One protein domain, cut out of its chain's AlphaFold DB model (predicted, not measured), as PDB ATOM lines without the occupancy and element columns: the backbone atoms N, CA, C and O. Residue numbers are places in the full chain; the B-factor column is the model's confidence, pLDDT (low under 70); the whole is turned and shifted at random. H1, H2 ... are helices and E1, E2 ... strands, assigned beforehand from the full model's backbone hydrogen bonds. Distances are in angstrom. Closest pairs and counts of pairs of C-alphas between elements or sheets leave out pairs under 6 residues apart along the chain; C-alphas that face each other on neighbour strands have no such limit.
ATOM      1  N   CYS A  57     -89.432   6.597 -10.153       87.31
ATOM      2  CA  CYS A  57     -90.070   6.710  -8.853       87.31
ATOM      3  C   CYS A  57     -90.427   5.313  -8.339       87.31
ATOM      4  O   CYS A  57     -90.575   4.385  -9.128       87.31
ATOM      5  N   ASP A  58     -90.579   5.190  -7.027       89.75
ATOM      6  CA  ASP A  58     -91.278   4.082  -6.385       89.75
ATOM      7  C   ASP A  58     -91.835   4.623  -5.067       89.75
ATOM      8  O   ASP A  58     -91.084   5.033  -4.179       89.75
ATOM      9  N   ASP A  59     -93.154   4.723  -4.978       88.19
ATOM     10  CA  ASP A  59     -93.865   5.207  -3.798       88.19
ATOM     11  C   ASP A  59     -94.494   4.067  -2.977       88.19
ATOM     12  O   ASP A  59     -95.236   4.306  -2.016       88.19
ATOM     13  N   GLY A  60     -94.173   2.821  -3.335       88.19
ATOM     14  CA  GLY A  60     -94.597   1.613  -2.649       88.19
ATOM     15  C   GLY A  60     -96.061   1.246  -2.871       88.19
ATOM     16  O   GLY A  60     -96.591   0.433  -2.103       88.19
ATOM     17  N   ASN A  61     -96.748   1.827  -3.864       85.62
ATOM     18  CA  ASN A  61     -98.150   1.528  -4.136       85.62
ATOM     19  C   ASN A  61     -98.480   1.406  -5.651       85.62
ATOM     20  O   ASN A  61     -97.646   1.643  -6.512       85.62
ATOM     21  N   MET A  62     -99.680   0.910  -5.989       87.62
ATOM     22  CA  MET A  62    -100.114   0.665  -7.383       87.62
ATOM     23  C   MET A  62    -101.186   1.658  -7.872       87.62
ATOM     24  O   MET A  62    -102.002   1.328  -8.736       87.62
ATOM     25  N   VAL A  63    -101.257   2.850  -7.294       85.19
ATOM     26  CA  VAL A  63    -102.193   3.902  -7.688       85.19
ATOM     27  C   VAL A  63    -101.492   4.820  -8.680       85.19
ATOM     28  O   VAL A  63    -100.588   5.542  -8.313       85.19
ATOM     29  N   GLY A  64    -101.931   4.821  -9.940       84.19
ATOM     30  CA  GLY A  64    -101.462   5.819 -10.905       84.19
ATOM     31  C   GLY A  64    -102.059   7.202 -10.627       84.19
ATOM     32  O   GLY A  64    -103.180   7.313 -10.120       84.19
ATOM     33  N   GLY A  65    -101.343   8.262 -10.999       81.88
ATOM     34  CA  GLY A  65    -101.819   9.644 -10.889       81.88
ATOM     35  C   GLY A  65    -101.402  10.404  -9.621       81.88
ATOM     36  O   GLY A  65    -101.603  11.619  -9.554       81.88
ATOM     37  N   ASP A  66    -100.824   9.741  -8.618       86.31
ATOM     38  CA  ASP A  66    -100.443  10.345  -7.328       86.31
ATOM     39  C   ASP A  66     -98.992  10.865  -7.283       86.31
ATOM     40  O   ASP A  66     -98.565  11.458  -6.288       86.31
ATOM     41  N   GLY A  67     -98.269  10.734  -8.396       88.50
ATOM     42  CA  GLY A  67     -96.870  11.124  -8.538       88.50
ATOM     43  C   GLY A  67     -96.016   9.998  -9.108       88.50
ATOM     44  O   GLY A  67     -95.040  10.287  -9.810       88.50
ATOM     45  N   CYS A  68     -96.408   8.741  -8.887       90.88
ATOM     46  CA  CYS A  68     -95.758   7.578  -9.469       90.88
ATOM     47  C   CYS A  68     -96.765   6.674 -10.182       90.88
ATOM     48  O   CYS A  68     -97.759   6.229  -9.627       90.88
ATOM     49  N   GLU A  69     -96.522   6.392 -11.456       90.31
ATOM     50  CA  GLU A  69     -97.317   5.429 -12.200       90.31
ATOM     51  C   GLU A  69     -96.948   3.999 -11.810       90.31
ATOM     52  O   GLU A  69     -95.834   3.696 -11.388       90.31
ATOM     53  N   THR A  70     -97.876   3.076 -12.054       88.62
ATOM     54  CA  THR A  70     -97.712   1.642 -11.738       88.62
ATOM     55  C   THR A  70     -96.585   0.933 -12.500       88.62
ATOM     56  O   THR A  70     -96.320  -0.244 -12.261       88.62
ATOM     57  N   ASP A  71     -95.936   1.625 -13.434       89.25
ATOM     58  CA  ASP A  71     -94.744   1.181 -14.154       89.25
ATOM     59  C   ASP A  71     -93.452   1.864 -13.658       89.25
ATOM     60  O   ASP A  71     -92.419   1.788 -14.331       89.25
ATOM     61  N   CYS A  72     -93.496   2.492 -12.475       88.50
ATOM     62  CA  CYS A  72     -92.400   3.223 -11.831       88.50
ATOM     63  C   CYS A  72     -91.895   4.438 -12.638       88.50
ATOM     64  O   CYS A  72     -90.739   4.868 -12.493       88.50
ATOM     65  N   THR A  73     -92.743   4.993 -13.514       90.94
ATOM     66  CA  THR A  73     -92.510   6.271 -14.203       90.94
ATOM     67  C   THR A  73     -93.293   7.404 -13.546       90.94
ATOM     68  O   THR A  73     -94.325   7.182 -12.929       90.94
ATOM     69  N   PHE A  74     -92.820   8.646 -13.647       91.62
ATOM     70  CA  PHE A  74     -93.540   9.773 -13.045       91.62
ATOM     71  C   PHE A  74     -94.904  10.014 -13.711       91.62
ATOM     72  O   PHE A  74     -95.003  10.054 -14.946       91.62
ATOM     73  N   THR A  75     -95.933  10.286 -12.898       90.00
ATOM     74  CA  THR A  75     -97.277  10.651 -13.382       90.00
ATOM     75  C   THR A  75     -97.220  11.837 -14.331       90.00
ATOM     76  O   THR A  75     -97.753  11.775 -15.438       90.00
ATOM     77  N   CYS A  76     -96.494  12.887 -13.971       91.62
ATOM     78  CA  CYS A  76     -96.162  13.976 -14.871       91.62
ATOM     79  C   CYS A  76     -94.740  14.478 -14.591       91.62
ATOM     80  O   CYS A  76     -94.158  14.238 -13.537       91.62
ATOM     81  N   VAL A  77     -94.128  15.170 -15.545       90.94
ATOM     82  CA  VAL A  77     -92.786  15.744 -15.402       90.94
ATOM     83  C   VAL A  77     -92.886  17.245 -15.576       90.94
ATOM     84  O   VAL A  77     -93.150  17.728 -16.679       90.94
ATOM     85  N   LYS A  78     -92.651  17.982 -14.491       88.00
ATOM     86  CA  LYS A  78     -92.691  19.442 -14.501       88.00
ATOM     87  C   LYS A  78     -91.759  20.015 -15.572       88.00
ATOM     88  O   LYS A  78     -90.675  19.486 -15.816       88.00
ATOM     89  N   ASP A  79     -92.230  21.058 -16.248       86.38
ATOM     90  CA  ASP A  79     -91.572  21.726 -17.379       86.38
ATOM     91  C   ASP A  79     -91.358  20.852 -18.634       86.38
ATOM     92  O   ASP A  79     -90.741  21.292 -19.611       86.38
ATOM     93  N   SER A  80     -91.895  19.625 -18.666       88.06
ATOM     94  CA  SER A  80     -91.887  18.804 -19.876       88.06
ATOM     95  C   SER A  80     -92.995  19.243 -20.842       88.06
ATOM     96  O   SER A  80     -94.170  19.229 -20.478       88.06
ATOM     97  N   PRO A  81     -92.681  19.538 -22.117       84.00
ATOM     98  CA  PRO A  81     -93.680  19.985 -23.092       84.00
ATOM     99  C   PRO A  81     -94.685  18.897 -23.505       84.00
ATOM    100  O   PRO A  81     -95.686  19.201 -24.152       84.00
ATOM    101  N   VAL A  82     -94.411  17.629 -23.184       83.69
ATOM    102  CA  VAL A  82     -95.277  16.487 -23.532       83.69
ATOM    103  C   VAL A  82     -95.767  15.751 -22.288       83.69
ATOM    104  O   VAL A  82     -96.887  15.259 -22.289       83.69
ATOM    105  N   LEU A  83     -94.941  15.677 -21.242       86.56
ATOM    106  CA  LEU A  83     -95.253  14.931 -20.020       86.56
ATOM    107  C   LEU A  83     -95.575  15.835 -18.819       86.56
ATOM    108  O   LEU A  83     -95.817  15.300 -17.748       86.56
ATOM    109  N   GLY A  84     -95.541  17.165 -18.968       88.94
ATOM    110  CA  GLY A  84     -95.902  18.140 -17.929       88.94
ATOM    111  C   GLY A  84     -97.393  18.466 -17.944       88.94
ATOM    112  O   GLY A  84     -98.204  17.560 -18.095       88.94
ATOM    113  N   ASP A  85     -97.760  19.746 -17.843       89.06
ATOM    114  CA  ASP A  85     -99.157  20.217 -17.734       89.06
ATOM    115  C   ASP A  85    -100.082  19.642 -18.813       89.06
ATOM    116  O   ASP A  85    -101.186  19.208 -18.526       89.06
ATOM    117  N   LYS A  86     -99.591  19.513 -20.050       87.94
ATOM    118  CA  LYS A  86    -100.365  18.944 -21.164       87.94
ATOM    119  C   LYS A  86    -100.805  17.487 -20.944       87.94
ATOM    120  O   LYS A  86    -101.736  17.033 -21.597       87.94
ATOM    121  N   LYS A  87    -100.100  16.733 -20.096       87.56
ATOM    122  CA  LYS A  87    -100.499  15.373 -19.709       87.56
ATOM    123  C   LYS A  87    -101.599  15.398 -18.637       87.56
ATOM    124  O   LYS A  87    -102.331  14.422 -18.536       87.56
ATOM    125  N   CYS A  88    -101.679  16.477 -17.858       88.06
ATOM    126  CA  CYS A  88    -102.645  16.659 -16.779       88.06
ATOM    127  C   CYS A  88    -103.961  17.294 -17.243       88.06
ATOM    128  O   CYS A  88    -104.997  16.909 -16.722       88.06
ATOM    129  N   ASP A  89    -103.900  18.233 -18.189       88.19
ATOM    130  CA  ASP A  89    -105.049  18.992 -18.699       88.19
ATOM    131  C   ASP A  89    -106.056  18.081 -19.426       88.19
ATOM    132  O   ASP A  89    -105.735  17.488 -20.466       88.19
ATOM    133  N   ASP A  90    -107.268  17.965 -18.876       85.25
ATOM    134  CA  ASP A  90    -108.361  17.158 -19.435       85.25
ATOM    135  C   ASP A  90    -109.190  17.894 -20.504       85.25
ATOM    136  O   ASP A  90    -110.061  17.297 -21.145       85.25
ATOM    137  N   THR A  91    -108.841  19.154 -20.781       86.81
ATOM    138  CA  THR A  91    -109.461  20.078 -21.737       86.81
ATOM    139  C   THR A  91    -110.872  20.552 -21.387       86.81
ATOM    140  O   THR A  91    -111.496  21.209 -22.227       86.81
ATOM    141  N   ASP A  92    -111.380  20.277 -20.182       87.06
ATOM    142  CA  ASP A  92    -112.657  20.826 -19.731       87.06
ATOM    143  C   ASP A  92    -112.496  22.331 -19.385       87.06
ATOM    144  O   ASP A  92    -111.694  22.743 -18.543       87.06
ATOM    145  N   PRO A  93    -113.216  23.230 -20.083       86.69
ATOM    146  CA  PRO A  93    -113.092  24.666 -19.851       86.69
ATOM    147  C   PRO A  93    -113.697  25.124 -18.514       86.69
ATOM    148  O   PRO A  93    -113.421  26.252 -18.099       86.69
ATOM    149  N   CYS A  94    -114.529  24.309 -17.853       90.31
ATOM    150  CA  CYS A  94    -115.254  24.708 -16.648       90.31
ATOM    151  C   CYS A  94    -114.516  24.397 -15.339       90.31
ATOM    152  O   CYS A  94    -114.678  25.172 -14.397       90.31
ATOM    153  N   ASN A  95    -113.688  23.349 -15.257       88.25
ATOM    154  CA  ASN A  95    -112.784  23.080 -14.118       88.25
ATOM    155  C   ASN A  95    -111.405  23.755 -14.286       88.25
ATOM    156  O   ASN A  95    -110.718  24.001 -13.290       88.25
ATOM    157  N   GLY A  96    -111.061  24.145 -15.516       87.50
ATOM    158  CA  GLY A  96    -109.853  24.884 -15.863       87.50
ATOM    159  C   GLY A  96    -108.621  23.986 -15.995       87.50
ATOM    160  O   GLY A  96    -108.528  22.948 -15.358       87.50
ATOM    161  N   ALA A  97    -107.633  24.436 -16.773       89.19
ATOM    162  CA  ALA A  97    -106.468  23.621 -17.130       89.19
ATOM    163  C   ALA A  97    -105.637  23.158 -15.914       89.19
ATOM    164  O   ALA A  97    -105.112  23.981 -15.149       89.19
ATOM    165  N   GLU A  98    -105.467  21.842 -15.774       91.44
ATOM    166  CA  GLU A  98    -104.646  21.210 -14.743       91.44
ATOM    167  C   GLU A  98    -103.139  21.351 -15.008       91.44
ATOM    168  O   GLU A  98    -102.657  21.327 -16.142       91.44
ATOM    169  N   THR A  99    -102.353  21.454 -13.933       91.75
ATOM    170  CA  THR A  99    -100.890  21.637 -14.011       91.75
ATOM    171  C   THR A  99    -100.129  20.526 -13.298       91.75
ATOM    172  O   THR A  99    -100.615  19.925 -12.341       91.75
ATOM    173  N   CYS A 100     -98.910  20.240 -13.747       92.06
ATOM    174  CA  CYS A 100     -98.038  19.249 -13.138       92.06
ATOM    175  C   CYS A 100     -97.290  19.835 -11.927       92.06
ATOM    176  O   CYS A 100     -96.483  20.762 -12.053       92.06
ATOM    177  N   GLY A 101     -97.535  19.271 -10.742       89.06
ATOM    178  CA  GLY A 101     -96.906  19.681  -9.487       89.06
ATOM    179  C   GLY A 101     -95.435  19.265  -9.351       89.06
ATOM    180  O   GLY A 101     -94.925  18.414 -10.077       89.06
ATOM    181  N   ASP A 102     -94.741  19.841  -8.360       88.88
ATOM    182  CA  ASP A 102     -93.343  19.489  -8.028       88.88
ATOM    183  C   ASP A 102     -93.181  18.040  -7.533       88.88
ATOM    184  O   ASP A 102     -92.091  17.481  -7.587       88.88
ATOM    185  N   ASN A 103     -94.262  17.432  -7.048       88.69
ATOM    186  CA  ASN A 103     -94.337  16.033  -6.627       88.69
ATOM    187  C   ASN A 103     -94.723  15.086  -7.775       88.69
ATOM    188  O   ASN A 103     -95.083  13.945  -7.504       88.69
ATOM    189  N   HIS A 104     -94.698  15.563  -9.021       91.38
ATOM    190  CA  HIS A 104     -95.068  14.797 -10.207       91.38
ATOM    191  C   HIS A 104     -96.550  14.397 -10.295       91.38
ATOM    192  O   HIS A 104     -96.883  13.601 -11.165       91.38
ATOM    193  N   SER A 105     -97.446  14.966  -9.474       90.75
ATOM    194  CA  SER A 105     -98.897  14.731  -9.556       90.75
ATOM    195  C   SER A 105     -99.637  15.897 -10.222       90.75
ATOM    196  O   SER A 105     -99.225  17.056 -10.109       90.75
ATOM    197  N   CYS A 106    -100.763  15.611 -10.874       89.88
ATOM    198  CA  CYS A 106    -101.604  16.634 -11.494       89.88
ATOM    199  C   CYS A 106    -102.387  17.430 -10.438       89.88
ATOM    200  O   CYS A 106    -102.941  16.861  -9.498       89.88
ATOM    201  N   GLN A 107    -102.399  18.754 -10.577       90.19
ATOM    202  CA  GLN A 107    -103.068  19.699  -9.686       90.19
ATOM    203  C   GLN A 107    -104.268  20.331 -10.406       90.19
ATOM    204  O   GLN A 107    -104.106  20.732 -11.562       90.19
ATOM    205  N   PRO A 108    -105.432  20.455  -9.738       85.75
ATOM    206  CA  PRO A 108    -106.651  20.983 -10.349       85.75
ATOM    207  C   PRO A 108    -106.493  22.442 -10.803       85.75
ATOM    208  O   PRO A 108    -105.792  23.227 -10.155       85.75
ATOM    209  N   GLY A 109    -107.170  22.800 -11.897       85.56
ATOM    210  CA  GLY A 109    -107.252  24.166 -12.407       85.56
ATOM    211  C   GLY A 109    -108.171  25.084 -11.588       85.56
ATOM    212  O   GLY A 109    -108.701  24.722 -10.537       85.56
ATOM    213  N   THR A 110    -108.323  26.332 -12.049       89.31
ATOM    214  CA  THR A 110    -109.293  27.284 -11.475       89.31
ATOM    215  C   THR A 110    -110.592  27.230 -12.279       89.31
ATOM    216  O   THR A 110    -110.535  27.544 -13.470       89.31
ATOM    217  N   PRO A 111    -111.745  26.923 -11.653       88.44
ATOM    218  CA  PRO A 111    -113.014  26.847 -12.365       88.44
ATOM    219  C   PRO A 111    -113.432  28.171 -13.014       88.44
ATOM    220  O   PRO A 111    -113.200  29.251 -12.454       88.44
ATOM    221  N   ALA A 112    -114.081  28.091 -14.176       88.00
ATOM    222  CA  ALA A 112    -114.696  29.248 -14.823       88.00
ATOM    223  C   ALA A 112    -115.912  29.753 -14.010       88.00
ATOM    224  O   ALA A 112    -116.568  28.953 -13.341       88.00
ATOM    225  N   PRO A 113    -116.242  31.061 -14.053       89.44
ATOM    226  CA  PRO A 113    -117.461  31.575 -13.431       89.44
ATOM    227  C   PRO A 113    -118.725  30.918 -13.998       89.44
ATOM    228  O   PRO A 113    -118.795  30.655 -15.203       89.44
ATOM    229  N   ASP A 114    -119.741  30.733 -13.159       86.69
ATOM    230  CA  ASP A 114    -121.036  30.218 -13.608       86.69
ATOM    231  C   ASP A 114    -121.665  31.144 -14.670       86.69
ATOM    232  O   ASP A 114    -121.523  32.369 -14.607       86.69
ATOM    233  N   GLY A 115    -122.317  30.551 -15.672       82.94
ATOM    234  CA  GLY A 115    -122.845  31.238 -16.855       82.94
ATOM    235  C   GLY A 115    -121.814  31.470 -17.969       82.94
ATOM    236  O   GLY A 115    -122.148  32.024 -19.015       82.94
ATOM    237  N   THR A 116    -120.550  31.063 -17.788       89.06
ATOM    238  CA  THR A 116    -119.537  31.171 -18.854       89.06
ATOM    239  C   THR A 116    -119.839  30.169 -19.975       89.06
ATOM    240  O   THR A 116    -119.947  28.978 -19.683       89.06
ATOM    241  N   PRO A 117    -119.913  30.583 -21.255       87.75
ATOM    242  CA  PRO A 117    -120.116  29.650 -22.360       87.75
ATOM    243  C   PRO A 117    -118.962  28.647 -22.472       87.75
ATOM    244  O   PRO A 117    -117.803  29.042 -22.616       87.75
ATOM    245  N   CYS A 118    -119.282  27.355 -22.443       87.19
ATOM    246  CA  CYS A 118    -118.306  26.257 -22.492       87.19
ATOM    247  C   CYS A 118    -118.452  25.361 -23.733       87.19
ATOM    248  O   CYS A 118    -117.666  24.440 -23.944       87.19
ATOM    249  N   GLY A 119    -119.429  25.655 -24.593       84.94
ATOM    250  CA  GLY A 119    -119.695  24.953 -25.843       84.94
ATOM    251  C   GLY A 119    -120.831  25.615 -26.624       84.94
ATOM    252  O   GLY A 119    -121.263  26.714 -26.287       84.94
ATOM    253  N   ALA A 120    -121.306  24.951 -27.679       84.62
ATOM    254  CA  ALA A 120    -122.565  25.339 -28.312       84.62
ATOM    255  C   ALA A 120    -123.723  24.970 -27.376       84.62
ATOM    256  O   ALA A 120    -123.784  23.816 -26.954       84.62
ATOM    257  N   ASP A 121    -124.583  25.942 -27.066       83.31
ATOM    258  CA  ASP A 121    -125.775  25.802 -26.215       83.31
ATOM    259  C   ASP A 121    -125.466  25.188 -24.835       83.31
ATOM    260  O   ASP A 121    -126.201  24.343 -24.324       83.31
ATOM    261  N   LYS A 122    -124.314  25.563 -24.256       88.25
ATOM    262  CA  LYS A 122    -123.847  25.076 -22.953       88.25
ATOM    263  C   LYS A 122    -123.170  26.165 -22.128       88.25
ATOM    264  O   LYS A 122    -122.351  26.929 -22.656       88.25
ATOM    265  N   ILE A 123    -123.410  26.143 -20.821       89.44
ATOM    266  CA  ILE A 123    -122.829  27.065 -19.839       89.44
ATOM    267  C   ILE A 123    -122.119  26.314 -18.705       89.44
ATOM    268  O   ILE A 123    -122.487  25.199 -18.334       89.44
ATOM    269  N   CYS A 124    -121.084  26.930 -18.135       90.25
ATOM    270  CA  CYS A 124    -120.477  26.437 -16.907       90.25
ATOM    271  C   CYS A 124    -121.429  26.671 -15.736       90.25
ATOM    272  O   CYS A 124    -121.910  27.784 -15.539       90.25
ATOM    273  N   ASN A 125    -121.647  25.643 -14.925       88.25
ATOM    274  CA  ASN A 125    -122.304  25.762 -13.631       88.25
ATOM    275  C   ASN A 125    -121.597  24.836 -12.635       88.25
ATOM    276  O   ASN A 125    -121.544  23.620 -12.825       88.25
ATOM    277  N   SER A 126    -121.015  25.412 -11.583       88.00
ATOM    278  CA  SER A 126    -120.254  24.708 -10.547       88.00
ATOM    279  C   SER A 126    -119.094  23.863 -11.092       88.00
ATOM    280  O   SER A 126    -118.821  22.769 -10.599       88.00
ATOM    281  N   GLY A 127    -118.400  24.373 -12.113       85.81
ATOM    282  CA  GLY A 127    -117.237  23.717 -12.717       85.81
ATOM    283  C   GLY A 127    -117.560  22.600 -13.713       85.81
ATOM    284  O   GLY A 127    -116.640  21.925 -14.156       85.81
ATOM    285  N   VAL A 128    -118.833  22.424 -14.089       87.94
ATOM    286  CA  VAL A 128    -119.282  21.454 -15.102       87.94
ATOM    287  C   VAL A 128    -119.956  22.184 -16.260       87.94
ATOM    288  O   VAL A 128    -120.720  23.122 -16.042       87.94
ATOM    289  N   CYS A 129    -119.700  21.739 -17.489       89.56
ATOM    290  CA  CYS A 129    -120.353  22.257 -18.689       89.56
ATOM    291  C   CYS A 129    -121.738  21.606 -18.898       89.56
ATOM    292  O   CYS A 129    -121.823  20.439 -19.296       89.56
ATOM    293  N   LEU A 130    -122.820  22.340 -18.617       88.06
ATOM    294  CA  LEU A 130    -124.218  21.881 -18.697       88.06
ATOM    295  C   LEU A 130    -124.947  22.477 -19.906       88.06
ATOM    296  O   LEU A 130    -124.493  23.473 -20.456       88.06
ATOM    297  N   ASP A 131    -126.051  21.849 -20.325       87.19
ATOM    298  CA  ASP A 131    -126.917  22.387 -21.384       87.19
ATOM    299  C   ASP A 131    -127.596  23.683 -20.918       87.19
ATOM    300  O   ASP A 131    -128.027  23.774 -19.771       87.19
ATOM    301  N   ASP A 132    -127.667  24.653 -21.825       85.25
ATOM    302  CA  ASP A 132    -128.344  25.941 -21.669       85.25
ATOM    303  C   ASP A 132    -129.862  25.721 -21.769       85.25
ATOM    304  O   ASP A 132    -130.370  25.330 -22.830       85.25
ATOM    305  N   THR A 133    -130.584  25.852 -20.654       87.44
ATOM    306  CA  THR A 133    -132.019  25.537 -20.592       87.44
ATOM    307  C   THR A 133    -132.784  26.563 -19.789       87.44
ATOM    308  O   THR A 133    -132.429  26.822 -18.646       87.44
TER     309      THR A 133
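AT A GLANCE: This is residues 57 to 133 of the 593 residues of the protein "DUF4215 domain-containing protein" of Polyangium sp. SDU3-1 (UniProt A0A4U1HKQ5). There is little regular structure: a drawn-out run of loops with a small sheet of E1, E2 and E3 at one end and the loops of residues 57 to 84 toward the other. Between, residues 89 to 116 run from the short helix H1 to the sheet, fold back and return to it. The printed part has 77 residues, 15 in named elements, in the order H1, E1, E2, E3; the class is mixed, and the sheet, E1 - E2 - E3, is antiparallel. It is loose, radius of gyration of the C-alphas 15.3 A, and only just a rod, spanning 48 by 24 by 16 A.

HOW THE PARTS SIT: E1, residues 117 to 119, E2, residues 122 to 125, and E3, residues 128 to 131, form a meander, each strand the antiparallel neighbour of the one before. In the hairpin E1 and E2, at 127 degrees, N 118 and O 122 are 3.1 A apart, within hydrogen-bond range; in the hairpin E2 and E3, at 138 degrees, N 123 and O 130 are 2.9 A apart. H1, residues 85 to 88, is not on the sheet; it is too short for an O i to N i+4 pair, but its one O i to N i+3 pair is within range.

IN THESE COORDINATES: H1 measures 5.1 A, from C-alpha 85 at (-99.157, 20.217, -17.734), E1 5.9 A, E2 9.5 A and E3 9.9 A, to C-alpha 131 at (-126.917, 22.387, -21.384).

THE WHOLE: The farthest C-alphas, of Asp 58 and Thr 133, are 48.2 A apart. The printed part has no cut; the link H1 to E1 is long, with 28 residues, and no printed residue is under 70 in pLDDT.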